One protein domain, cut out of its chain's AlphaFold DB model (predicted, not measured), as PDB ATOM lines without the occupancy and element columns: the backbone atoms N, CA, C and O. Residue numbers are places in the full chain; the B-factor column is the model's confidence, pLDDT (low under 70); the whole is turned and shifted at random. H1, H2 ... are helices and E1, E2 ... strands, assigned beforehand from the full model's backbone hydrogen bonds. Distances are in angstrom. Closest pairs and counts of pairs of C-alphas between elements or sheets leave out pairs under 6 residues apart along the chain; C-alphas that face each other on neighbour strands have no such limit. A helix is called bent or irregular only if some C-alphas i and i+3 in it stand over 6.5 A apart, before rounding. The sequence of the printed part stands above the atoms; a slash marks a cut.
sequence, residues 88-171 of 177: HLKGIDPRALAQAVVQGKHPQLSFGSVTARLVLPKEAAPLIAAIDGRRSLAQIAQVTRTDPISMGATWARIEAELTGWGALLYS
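This is residues 88 to 171 of the 177 residues of the protein "Methyltransferase" of Roseobacter sp. AzwK-3b (UniProt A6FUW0). Two helices, H1 and H2, lie side by side and run opposite ways; the long helix H4 crosses H2 with its middle part, and H3 meets H2 at a wide angle. A two-strand hairpin, E1 and E2, makes one end of the longest axis and the region of H3 the other, while the short strand E3, after H4, folds back to pair with the first two printed residues. The printed part has 84 residues, with four named helices and three named strands in the order H1, E1, E2, H2, H3, H4, E3. Its class is mixed, helices and strands, and its one sheet has the order E1 - E2, antiparallel. It is compact, with a radius of gyration of the C-alphas of 12.2 A, and rounded in outline, spanning 38 by 28 by 20 A.

Start at residues 88 to 89, which pair antiparallel with residues 168 to 169 of the strand E3, residues 168 to 170. Go on to H1, residues 94 to 102, and compare it with the hub, H2, residues 122 to 129, which touches three other helices. H1 and H2 touch at a shallow tilt of 11 degrees, opposite ways; their closest C-alphas, those of Ala 98 and Ala 125, are 4.3 A apart. Between them in the chain, look at the hairpin of E1, residues 108 to 111, and E2, residues 114 to 117, antiparallel with 157 degrees between their directions. There N 109 and O 116 are 2.8 A apart and N 111 and O 114 are 2.9 A apart, both within hydrogen-bond range. Next find H3, residues 137 to 144, which touches H2 with closest C-alphas, those of Pro 126 and Thr 144, 6.3 A apart; at 72 degrees the two are only just about perpendicular. H4, residues 148 to 164, touches H2 with residues 154 to 158 alone. Their closest C-alphas, those of Ala 124 and Thr 154, are 6.0 A apart, and their lines are about perpendicular at 78 degrees. Of these three touching pairs of helices one is at a shallow tilt: the packing is mostly crossed, but only just. H3 and H4 are close but not clearly touching, with the C-alphas of Ala 141 and Met 151 the closest at 6.5 A. The closest C-alphas of H4 and E3 are those of Leu 162 and Leu 168, 5.1 A apart. Among the pairs that are apart are H1 and H4, and E2 and H4. In H1, H3 and H4 every O i to N i+4 pair is within hydrogen-bond range; in H2 it is 2 of 4.

Find C-alpha 94 at (28.130, -7.816, 66.790); from there H1 runs 12.3 A to C-alpha 102. E1 spans 10.1 A from C-alpha 108 to 111, and E2 10.5 A from 114 to 117. H2 runs 11.8 A from C-alpha 122 to 129 and is only just irregular: C-alphas 123 and 126 are 6.8 A apart. H3 runs 10.5 A from C-alpha 137 to 144. Look for C-alpha 148 at (48.962, -12.066, 64.131), where H4 begins its 23.3 A, with a kink of 25 degrees near residue 158. E3 spans 7.1 A and ends at C-alpha 170, at (37.286, -3.547, 77.157).

The C-alphas farthest apart, those of Ser 113 and Arg 145, are 39.1 A apart, while the first and last printed C-alphas, His 88 and Ser 171, are 7.0 A apart. The printed part has no cut. No link is long: H2 to H3 is short, with 7 residues between them, and the others are tight. The mean pLDDT of the printed part of this model is 92.8, and no printed residue is under 70.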
ATOM      1  N   HIS A  88      33.857  -5.587  74.170       96.38
ATOM      2  CA  HIS A  88      32.404  -5.498  74.301       96.38
ATOM      3  C   HIS A  88      31.876  -4.410  73.380       96.38
ATOM      4  O   HIS A  88      32.387  -3.288  73.403       96.38
ATOM      5  N   LEU A  89      30.827  -4.719  72.617       94.69
ATOM      6  CA  LEU A  89      30.088  -3.707  71.872       94.69
ATOM      7  C   LEU A  89      28.944  -3.156  72.720       94.69
ATOM      8  O   LEU A  89      28.123  -3.905  73.251       94.69
ATOM      9  N   LYS A  90      28.885  -1.832  72.844       91.06
ATOM     10  CA  LYS A  90      27.841  -1.119  73.577       91.06
ATOM     11  C   LYS A  90      26.757  -0.661  72.606       91.06
ATOM     12  O   LYS A  90      27.012   0.168  71.742       91.06
ATOM     13  N   GLY A  91      25.536  -1.166  72.784       88.25
ATOM     14  CA  GLY A  91      24.370  -0.734  72.002       88.25
ATOM     15  C   GLY A  91      24.377  -1.180  70.534       88.25
ATOM     16  O   GLY A  91      23.584  -0.666  69.751       88.25
ATOM     17  N   ILE A  92      25.253  -2.118  70.157       91.69
ATOM     18  CA  ILE A  92      25.364  -2.658  68.798       91.69
ATOM     19  C   ILE A  92      25.450  -4.181  68.883       91.69
ATOM     20  O   ILE A  92      26.286  -4.708  69.616       91.69
ATOM     21  N   ASP A  93      24.620  -4.883  68.110       93.94
ATOM     22  CA  ASP A  93      24.742  -6.332  67.953       93.94
ATOM     23  C   ASP A  93      25.962  -6.677  67.066       93.94
ATOM     24  O   ASP A  93      26.033  -6.208  65.921       93.94
ATOM     25  N   PRO A  94      26.923  -7.493  67.548       96.06
ATOM     26  CA  PRO A  94      28.130  -7.816  66.790       96.06
ATOM     27  C   PRO A  94      27.857  -8.499  65.447       96.06
ATOM     28  O   PRO A  94      28.541  -8.221  64.459       96.06
ATOM     29  N   ARG A  95      26.846  -9.373  65.370       96.44
ATOM     30  CA  ARG A  95      26.534 -10.121  64.142       96.44
ATOM     31  C   ARG A  95      25.901  -9.212  63.095       96.44
ATOM     32  O   ARG A  95      26.287  -9.270  61.930       96.44
ATOM     33  N   ALA A  96      24.979  -8.346  63.505       95.88
ATOM     34  CA  ALA A  96      24.362  -7.353  62.637       95.88
ATOM     35  C   ALA A  96      25.400  -6.362  62.088       95.88
ATOM     36  O   ALA A  96      25.399  -6.076  60.888       95.88
ATOM     37  N   LEU A  97      26.328  -5.889  62.932       96.00
ATOM     38  CA  LEU A  97      27.421  -5.021  62.491       96.00
ATOM     39  C   LEU A  97      28.331  -5.738  61.488       96.00
ATOM     40  O   LEU A  97      28.582  -5.208  60.407       96.00
ATOM     41  N   ALA A  98      28.777  -6.956  61.800       97.31
ATOM     42  CA  ALA A  98      29.604  -7.750  60.893       97.31
ATOM     43  C   ALA A  98      28.921  -7.991  59.535       97.31
ATOM     44  O   ALA A  98      29.559  -7.862  58.489       97.31
ATOM     45  N   GLN A  99      27.614  -8.270  59.538       97.38
ATOM     46  CA  GLN A  99      26.831  -8.454  58.317       97.38
ATOM     47  C   GLN A  99      26.762  -7.173  57.473       97.38
ATOM     48  O   GLN A  99      26.839  -7.227  56.245       97.38
ATOM     49  N   ALA A 100      26.633  -6.007  58.105       95.88
ATOM     50  CA  ALA A 100      26.677  -4.739  57.388       95.88
ATOM     51  C   ALA A 100      28.071  -4.482  56.786       95.88
ATOM     52  O   ALA A 100      28.171  -4.117  55.614       95.88
ATOM     53  N   VAL A 101      29.136  -4.743  57.552       96.19
ATOM     54  CA  VAL A 101      30.531  -4.563  57.117       96.19
ATOM     55  C   VAL A 101      30.867  -5.452  55.917       96.19
ATOM     56  O   VAL A 101      31.399  -4.958  54.924       96.19
ATOM     57  N   VAL A 102      30.502  -6.741  55.933       96.12
ATOM     58  CA  VAL A 102      30.789  -7.645  54.799       96.12
ATOM     59  C   VAL A 102      30.027  -7.244  53.528       96.12
ATOM     60  O   VAL A 102      30.544  -7.379  52.417       96.12
ATOM     61  N   GLN A 103      28.830  -6.665  53.681       95.50
ATOM     62  CA  GLN A 103      28.046  -6.093  52.582       95.50
ATOM     63  C   GLN A 103      28.610  -4.758  52.063       95.50
ATOM     64  O   GLN A 103      28.061  -4.204  51.114       95.50
ATOM     65  N   GLY A 104      29.689  -4.232  52.657       92.31
ATOM     66  CA  GLY A 104      30.259  -2.929  52.307       92.31
ATOM     67  C   GLY A 104      29.363  -1.753  52.698       92.31
ATOM     68  O   GLY A 104      29.465  -0.681  52.111       92.31
ATOM     69  N   LYS A 105      28.445  -1.954  53.650       93.19
ATOM     70  CA  LYS A 105      27.608  -0.879  54.183       93.19
ATOM     71  C   LYS A 105      28.388  -0.087  55.227       93.19
ATOM     72  O   LYS A 105      29.285  -0.611  55.882       93.19
ATOM     73  N   HIS A 106      27.959   1.154  55.430       91.06
ATOM     74  CA  HIS A 106      28.500   2.060  56.438       91.06
ATOM     75  C   HIS A 106      27.415   2.397  57.464       91.06
ATOM     76  O   HIS A 106      26.691   3.380  57.272       91.06
ATOM     77  N   PRO A 107      27.226   1.563  58.507       87.88
ATOM     78  CA  PRO A 107      26.220   1.803  59.532       87.88
ATOM     79  C   PRO A 107      26.369   3.190  60.146       87.88
ATOM     80  O   PRO A 107      27.477   3.628  60.464       87.88
ATOM     81  N   GLN A 108      25.238   3.868  60.305       88.25
ATOM     82  CA  GLN A 108      25.183   5.144  60.993       88.25
ATOM     83  C   GLN A 108      25.199   4.903  62.503       88.25
ATOM     84  O   GLN A 108      24.401   4.126  63.024       88.25
ATOM     85  N   LEU A 109      26.092   5.600  63.193       84.06
ATOM     86  CA  LEU A 109      26.062   5.765  64.632       84.06
ATOM     87  C   LEU A 109      25.493   7.139  64.965       84.06
ATOM     88  O   LEU A 109      25.821   8.126  64.303       84.06
ATOM     89  N   SER A 110      24.665   7.197  66.003       78.69
ATOM     90  CA  SER A 110      24.039   8.432  66.471       78.69
ATOM     91  C   SER A 110      24.305   8.605  67.961       78.69
ATOM     92  O   SER A 110      23.988   7.718  68.753       78.69
ATOM     93  N   PHE A 111      24.848   9.762  68.341       73.50
ATOM     94  CA  PHE A 111      25.112  10.135  69.730       73.50
ATOM     95  C   PHE A 111      24.672  11.578  69.968       73.50
ATOM     96  O   PHE A 111      25.329  12.533  69.550       73.50
ATOM     97  N   GLY A 112      23.530  11.745  70.636       74.75
ATOM     98  CA  GLY A 112      22.909  13.061  70.781       74.75
ATOM     99  C   GLY A 112      22.592  13.661  69.409       74.75
ATOM    100  O   GLY A 112      21.834  13.076  68.643       74.75
ATOM    101  N   SER A 113      23.180  14.818  69.100       70.25
ATOM    102  CA  SER A 113      23.031  15.499  67.806       70.25
ATOM    103  C   SER A 113      24.103  15.136  66.773       70.25
ATOM    104  O   SER A 113      24.026  15.609  65.643       70.25
ATOM    105  N   VAL A 114      25.114  14.342  67.141       76.44
ATOM    106  CA  VAL A 114      26.203  13.961  66.233       76.44
ATOM    107  C   VAL A 114      25.876  12.622  65.590       76.44
ATOM    108  O   VAL A 114      25.483  11.670  66.268       76.44
ATOM    109  N   THR A 115      26.053  12.549  64.273       82.62
ATOM    110  CA  THR A 115      25.936  11.299  63.522       82.62
ATOM    111  C   THR A 115      27.226  11.032  62.766       82.62
ATOM    112  O   THR A 115      27.844  11.955  62.243       82.62
ATOM    113  N   ALA A 116      27.636   9.771  62.727       85.38
ATOM    114  CA  ALA A 116      28.840   9.328  62.042       85.38
ATOM    115  C   ALA A 116      28.557   8.045  61.267       85.38
ATOM    116  O   ALA A 116      27.663   7.280  61.622       85.38
ATOM    117  N   ARG A 117      29.317   7.797  60.202       90.12
ATOM    118  CA  ARG A 117      29.256   6.539  59.456       90.12
ATOM    119  C   ARG A 117      30.499   5.722  59.755       90.12
ATOM    120  O   ARG A 117      31.603   6.226  59.594       90.12
ATOM    121  N   LEU A 118      30.308   4.467  60.148       89.69
ATOM    122  CA  LEU A 118      31.420   3.548  60.364       89.69
ATOM    123  C   LEU A 118      32.021   3.117  59.029       89.69
ATOM    124  O   LEU A 118      31.338   2.531  58.181       89.69
ATOM    125  N   VAL A 119      33.314   3.374  58.859       90.56
ATOM    126  CA  VAL A 119      34.070   2.944  57.683       90.56
ATOM    127  C   VAL A 119      35.031   1.847  58.109       90.56
ATOM    128  O   VAL A 119      36.119   2.101  58.613       90.56
ATOM    129  N   LEU A 120      34.604   0.601  57.914       93.94
ATOM    130  CA  LEU A 120      35.371  -0.580  58.293       93.94
ATOM    131  C   LEU A 120      35.698  -1.427  57.057       93.94
ATOM    132  O   LEU A 120      34.844  -1.581  56.179       93.94
ATOM    133  N   PRO A 121      36.917  -1.987  56.975       93.75
ATOM    134  CA  PRO A 121      37.298  -2.895  55.899       93.75
ATOM    135  C   PRO A 121      36.500  -4.207  55.997       93.75
ATOM    136  O   PRO A 121      36.142  -4.631  57.096       93.75
ATOM    137  N   LYS A 122      36.221  -4.878  54.871       95.19
ATOM    138  CA  LYS A 122      35.408  -6.114  54.863       95.19
ATOM    139  C   LYS A 122      36.042  -7.225  55.701       95.19
ATOM    140  O   LYS A 122      35.336  -8.006  56.335       95.19
ATOM    141  N   GLU A 123      37.369  -7.242  55.752       94.81
ATOM    142  CA  GLU A 123      38.201  -8.161  56.530       94.81
ATOM    143  C   GLU A 123      37.958  -8.032  58.044       94.81
ATOM    144  O   GLU A 123      38.269  -8.951  58.798       94.81
ATOM    145  N   ALA A 124      37.353  -6.931  58.509       96.75
ATOM    146  CA  ALA A 124      36.968  -6.762  59.907       96.75
ATOM    147  C   ALA A 124      35.750  -7.609  60.309       96.75
ATOM    148  O   ALA A 124      35.581  -7.900  61.494       96.75
ATOM    149  N   ALA A 125      34.896  -8.011  59.360       97.19
ATOM    150  CA  ALA A 125      33.622  -8.659  59.671       97.19
ATOM    151  C   ALA A 125      33.764  -9.952  60.505       97.19
ATOM    152  O   ALA A 125      33.053 -10.066  61.506       97.19
ATOM    153  N   PRO A 126      34.681 -10.896  60.200       97.50
ATOM    154  CA  PRO A 126      34.865 -12.094  61.024       97.50
ATOM    155  C   PRO A 126      35.305 -11.777  62.459       97.50
ATOM    156  O   PRO A 126      34.825 -12.408  63.399       97.50
ATOM    157  N   LEU A 127      36.179 -10.779  62.636       98.00
ATOM    158  CA  LEU A 127      36.662 -10.356  63.954       98.00
ATOM    159  C   LEU A 127      35.537  -9.731  64.784       98.00
ATOM    160  O   LEU A 127      35.393 -10.055  65.960       98.00
ATOM    161  N   ILE A 128      34.713  -8.883  64.161       97.81
ATOM    162  CA  ILE A 128      33.552  -8.253  64.802       97.81
ATOM    163  C   ILE A 128      32.513  -9.312  65.186       97.81
ATOM    164  O   ILE A 128      32.031  -9.310  66.315       97.81
ATOM    165  N   ALA A 129      32.206 -10.255  64.289       97.88
ATOM    166  CA  ALA A 129      31.232 -11.319  64.545       97.88
ATOM    167  C   ALA A 129      31.630 -12.245  65.709       97.88
ATOM    168  O   ALA A 129      30.763 -12.875  66.317       97.88
ATOM    169  N   ALA A 130      32.928 -12.345  66.009       97.62
ATOM    170  CA  ALA A 130      33.465 -13.174  67.085       97.62
ATOM    171  C   ALA A 130      33.421 -12.506  68.474       97.62
ATOM    172  O   ALA A 130      33.690 -13.192  69.468       97.62
ATOM    173  N   ILE A 131      33.082 -11.211  68.553       97.31
ATOM    174  CA  ILE A 131      32.905 -10.484  69.815       97.31
ATOM    175  C   ILE A 131      31.661 -11.017  70.529       97.31
ATOM    176  O   ILE A 131      30.545 -10.905  70.028       97.31
ATOM    177  N   ASP A 132      31.852 -11.564  71.725       94.75
ATOM    178  CA  ASP A 132      30.776 -12.088  72.576       94.75
ATOM    179  C   ASP A 132      30.862 -11.610  74.034       94.75
ATOM    180  O   ASP A 132      30.147 -12.112  74.900       94.75
ATOM    181  N   GLY A 133      31.757 -10.659  74.316       94.12
ATOM    182  CA  GLY A 133      31.991 -10.142  75.662       94.12
ATOM    183  C   GLY A 133      32.707 -11.113  76.607       94.12
ATOM    184  O   GLY A 133      32.830 -10.810  77.792       94.12
ATOM    185  N   ARG A 134      33.180 -12.267  76.114       95.19
ATOM    186  CA  ARG A 134      33.928 -13.267  76.896       95.19
ATOM    187  C   ARG A 134      35.272 -13.616  76.272       95.19
ATOM    188  O   ARG A 134      36.253 -13.781  76.985       95.19
ATOM    189  N   ARG A 135      35.348 -13.712  74.943       96.06
ATOM    190  CA  ARG A 135      36.609 -13.986  74.249       96.06
ATOM    191  C   ARG A 135      37.548 -12.795  74.347       96.06
ATOM    192  O   ARG A 135      37.184 -11.680  73.997       96.06
ATOM    193  N   SER A 136      38.789 -13.051  74.728       97.06
ATOM    194  CA  SER A 136      39.897 -12.117  74.539       97.06
ATOM    195  C   SER A 136      40.222 -11.914  73.055       97.06
ATOM    196  O   SER A 136      39.879 -12.743  72.207       97.06
ATOM    197  N   LEU A 137      40.961 -10.854  72.723       97.12
ATOM    198  CA  LEU A 137      41.456 -10.631  71.357       97.12
ATOM    199  C   LEU A 137      42.316 -11.792  70.845       97.12
ATOM    200  O   LEU A 137      42.256 -12.128  69.664       97.12
ATOM    201  N   ALA A 138      43.091 -12.430  71.726       96.25
ATOM    202  CA  ALA A 138      43.849 -13.629  71.384       96.25
ATOM    203  C   ALA A 138      42.927 -14.789  70.966       96.25
ATOM    204  O   ALA A 138      43.167 -15.424  69.940       96.25
ATOM    205  N   GLN A 139      41.849 -15.033  71.715       97.12
ATOM    206  CA  GLN A 139      40.865 -16.072  71.387       97.12
ATOM    207  C   GLN A 139      40.077 -15.732  70.115       97.12
ATOM    208  O   GLN A 139      39.832 -16.621  69.305       97.12
ATOM    209  N   ILE A 140      39.728 -14.459  69.895       97.69
ATOM    210  CA  ILE A 140      39.092 -13.997  68.650       97.69
ATOM    211  C   ILE A 140      39.986 -14.297  67.439       97.69
ATOM    212  O   ILE A 140      39.512 -14.852  66.446       97.69
ATOM    213  N   ALA A 141      41.284 -13.996  67.523       96.50
ATOM    214  CA  ALA A 141      42.229 -14.295  66.446       96.50
ATOM    215  C   ALA A 141      42.302 -15.805  66.147       96.50
ATOM    216  O   ALA A 141      42.300 -16.207  64.984       96.50
ATOM    217  N   GLN A 142      42.288 -16.646  67.187       96.75
ATOM    218  CA  GLN A 142      42.300 -18.106  67.047       96.75
ATOM    219  C   GLN A 142      41.040 -18.639  66.355       96.75
ATOM    220  O   GLN A 142      41.148 -19.385  65.382       96.75
ATOM    221  N   VAL A 143      39.842 -18.252  66.815       97.25
ATOM    222  CA  VAL A 143      38.582 -18.778  66.247       97.25
ATOM    223  C   VAL A 143      38.331 -18.294  64.820       97.25
ATOM    224  O   VAL A 143      37.716 -19.007  64.033       97.25
ATOM    225  N   THR A 144      38.840 -17.111  64.471       96.94
ATOM    226  CA  THR A 144      38.756 -16.562  63.109       96.94
ATOM    227  C   THR A 144      39.904 -17.007  62.206       96.94
ATOM    228  O   THR A 144      39.862 -16.736  61.010       96.94
ATOM    229  N   ARG A 145      40.907 -17.713  62.751       95.88
ATOM    230  CA  ARG A 145      42.130 -18.140  62.047       95.88
ATOM    231  C   ARG A 145      42.865 -16.976  61.369       95.88
ATOM    232  O   ARG A 145      43.447 -17.144  60.302       95.88
ATOM    233  N   THR A 146      42.835 -15.801  61.995       93.56
ATOM    234  CA  THR A 146      43.514 -14.602  61.490       93.56
ATOM    235  C   THR A 146      44.965 -14.607  61.963       93.56
ATOM    236  O   THR A 146      45.226 -14.803  63.154       93.56
ATOM    237  N   ASP A 147      45.922 -14.388  61.058       92.44
ATOM    238  CA  ASP A 147      47.334 -14.323  61.439       92.44
ATOM    239  C   ASP A 147      47.629 -13.096  62.335       92.44
ATOM    240  O   ASP A 147      46.898 -12.100  62.300       92.44
ATOM    241  N   PRO A 148      48.695 -13.124  63.157       87.50
ATOM    242  CA  PRO A 148      48.962 -12.066  64.131       87.50
ATOM    243  C   PRO A 148      49.160 -10.661  63.549       87.50
ATOM    244  O   PRO A 148      48.845  -9.692  64.245       87.50
ATOM    245  N   ILE A 149      49.697 -10.546  62.330       89.75
ATOM    246  CA  ILE A 149      50.002  -9.260  61.689       89.75
ATOM    247  C   ILE A 149      48.704  -8.661  61.152       89.75
ATOM    248  O   ILE A 149      48.344  -7.540  61.522       89.75
ATOM    249  N   SER A 150      47.954  -9.437  60.366       91.94
ATOM    250  CA  SER A 150      46.652  -9.019  59.836       91.94
ATOM    251  C   SER A 150      45.649  -8.743  60.951       91.94
ATOM    252  O   SER A 150      44.871  -7.794  60.854       91.94
ATOM    253  N   MET A 151      45.703  -9.514  62.044       92.88
ATOM    254  CA  MET A 151      44.902  -9.272  63.243       92.88
ATOM    255  C   MET A 151      45.210  -7.898  63.834       92.88
ATOM    256  O   MET A 151      44.294  -7.119  64.063       92.88
ATOM    257  N   GLY A 152      46.488  -7.580  64.066       93.31
ATOM    258  CA  GLY A 152      46.884  -6.290  64.635       93.31
ATOM    259  C   GLY A 152      46.448  -5.111  63.764       93.31
ATOM    260  O   GLY A 152      45.832  -4.172  64.265       93.31
ATOM    261  N   ALA A 153      46.707  -5.186  62.456       94.38
ATOM    262  CA  ALA A 153      46.356  -4.128  61.511       94.38
ATOM    263  C   ALA A 153      44.836  -3.936  61.377       94.38
ATOM    264  O   ALA A 153      44.340  -2.810  61.431       94.38
ATOM    265  N   THR A 154      44.082  -5.030  61.236       96.12
ATOM    266  CA  THR A 154      42.618  -4.978  61.100       96.12
ATOM    267  C   THR A 154      41.969  -4.527  62.402       96.12
ATOM    268  O   THR A 154      41.099  -3.657  62.389       96.12
ATOM    269  N   TRP A 155      42.420  -5.058  63.542       97.06
ATOM    270  CA  TRP A 155      41.874  -4.688  64.841       97.06
ATOM    271  C   TRP A 155      42.161  -3.233  65.203       97.06
ATOM    272  O   TRP A 155      41.285  -2.577  65.748       97.06
ATOM    273  N   ALA A 156      43.323  -2.684  64.835       95.19
ATOM    274  CA  ALA A 156      43.606  -1.261  65.031       95.19
ATOM    275  C   ALA A 156      42.584  -0.356  64.317       95.19
ATOM    276  O   ALA A 156      42.189   0.668  64.869       95.19
ATOM    277  N   ARG A 157      42.104  -0.750  63.127       94.62
ATOM    278  CA  ARG A 157      41.045  -0.022  62.401       94.62
ATOM    279  C   ARG A 157      39.679  -0.171  63.073       94.62
ATOM    280  O   ARG A 157      38.962   0.813  63.201       94.62
ATOM    281  N   ILE A 158      39.341  -1.383  63.526       95.88
ATOM    282  CA  ILE A 158      38.114  -1.646  64.300       95.88
ATOM    283  C   ILE A 158      38.099  -0.793  65.570       95.88
ATOM    284  O   ILE A 158      37.100  -0.141  65.867       95.88
ATOM    285  N   GLU A 159      39.209  -0.796  66.304       95.12
ATOM    286  CA  GLU A 159      39.384  -0.044  67.538       95.12
ATOM    287  C   GLU A 159      39.254   1.453  67.287       95.12
ATOM    288  O   GLU A 159      38.362   2.064  67.864       95.12
ATOM    289  N   ALA A 160      40.055   2.022  66.381       91.75
ATOM    290  CA  ALA A 160      40.039   3.455  66.099       91.75
ATOM    291  C   ALA A 160      38.632   3.975  65.767       91.75
ATOM    292  O   ALA A 160      38.227   5.024  66.273       91.75
ATOM    293  N   GLU A 161      37.873   3.228  64.962       92.44
ATOM    294  CA  GLU A 161      36.499   3.578  64.613       92.44
ATOM    295  C   GLU A 161      35.530   3.399  65.785       92.44
ATOM    296  O   GLU A 161      34.808   4.329  66.139       92.44
ATOM    297  N   LEU A 162      35.498   2.231  66.430       93.81
ATOM    298  CA  LEU A 162      34.461   1.939  67.422       93.81
ATOM    299  C   LEU A 162      34.737   2.563  68.797       93.81
ATOM    300  O   LEU A 162      33.790   2.986  69.462       93.81
ATOM    301  N   THR A 163      35.991   2.652  69.251       92.75
ATOM    302  CA  THR A 163      36.306   3.315  70.531       92.75
ATOM    303  C   THR A 163      36.181   4.826  70.421       92.75
ATOM    304  O   THR A 163      35.772   5.459  71.391       92.75
ATOM    305  N   GLY A 164      36.469   5.410  69.248       89.88
ATOM    306  CA  GLY A 164      36.298   6.845  69.002       89.88
ATOM    307  C   GLY A 164      34.869   7.323  69.281       89.88
ATOM    308  O   GLY A 164      34.666   8.411  69.818       89.88
ATOM    309  N   TRP A 165      33.890   6.464  69.009       90.75
ATOM    310  CA  TRP A 165      32.473   6.721  69.253       90.75
ATOM    311  C   TRP A 165      31.931   6.076  70.540       90.75
ATOM    312  O   TRP A 165      30.723   6.031  70.747       90.75
ATOM    313  N   GLY A 166      32.793   5.538  71.411       89.94
ATOM    314  CA  GLY A 166      32.372   4.891  72.662       89.94
ATOM    315  C   GLY A 166      31.545   3.608  72.473       89.94
ATOM    316  O   GLY A 166      30.851   3.175  73.398       89.94
ATOM    317  N   ALA A 167      31.598   3.007  71.280       92.44
ATOM    318  CA  ALA A 167      30.852   1.810  70.902       92.44
ATOM    319  C   ALA A 167      31.599   0.507  71.227       92.44
ATOM    320  O   ALA A 167      30.960  -0.529  71.397       92.44
ATOM    321  N   LEU A 168      32.930   0.550  71.336       94.88
ATOM    322  CA  LEU A 168      33.767  -0.569  71.773       94.88
ATOM    323  C   LEU A 168      34.405  -0.251  73.126       94.88
ATOM    324  O   LEU A 168      34.976   0.820  73.320       94.88
ATOM    325  N   LEU A 169      34.323  -1.204  74.049       94.06
ATOM    326  CA  LEU A 169      34.911  -1.133  75.385       94.06
ATOM    327  C   LEU A 169      35.681  -2.419  75.681       94.06
ATOM    328  O   LEU A 169      35.409  -3.464  75.094       94.06
ATOM    329  N   TYR A 170      36.598  -2.363  76.646       95.12
ATOM    330  CA  TYR A 170      37.286  -3.547  77.157       95.12
ATOM    331  C   TYR A 170      36.915  -3.799  78.612       95.12
ATOM    332  O   TYR A 170      37.057  -2.908  79.446       95.12
ATOM    333  N   SER A 171      36.463  -5.013  78.925       92.81
ATOM    334  CA  SER A 171      36.042  -5.372  80.281       92.81
ATOM    335  C   SER A 171      36.120  -6.875  80.522       92.81
ATOM    336  O   SER A 171      35.707  -7.662  79.678       92.81
TER     337      SER A 171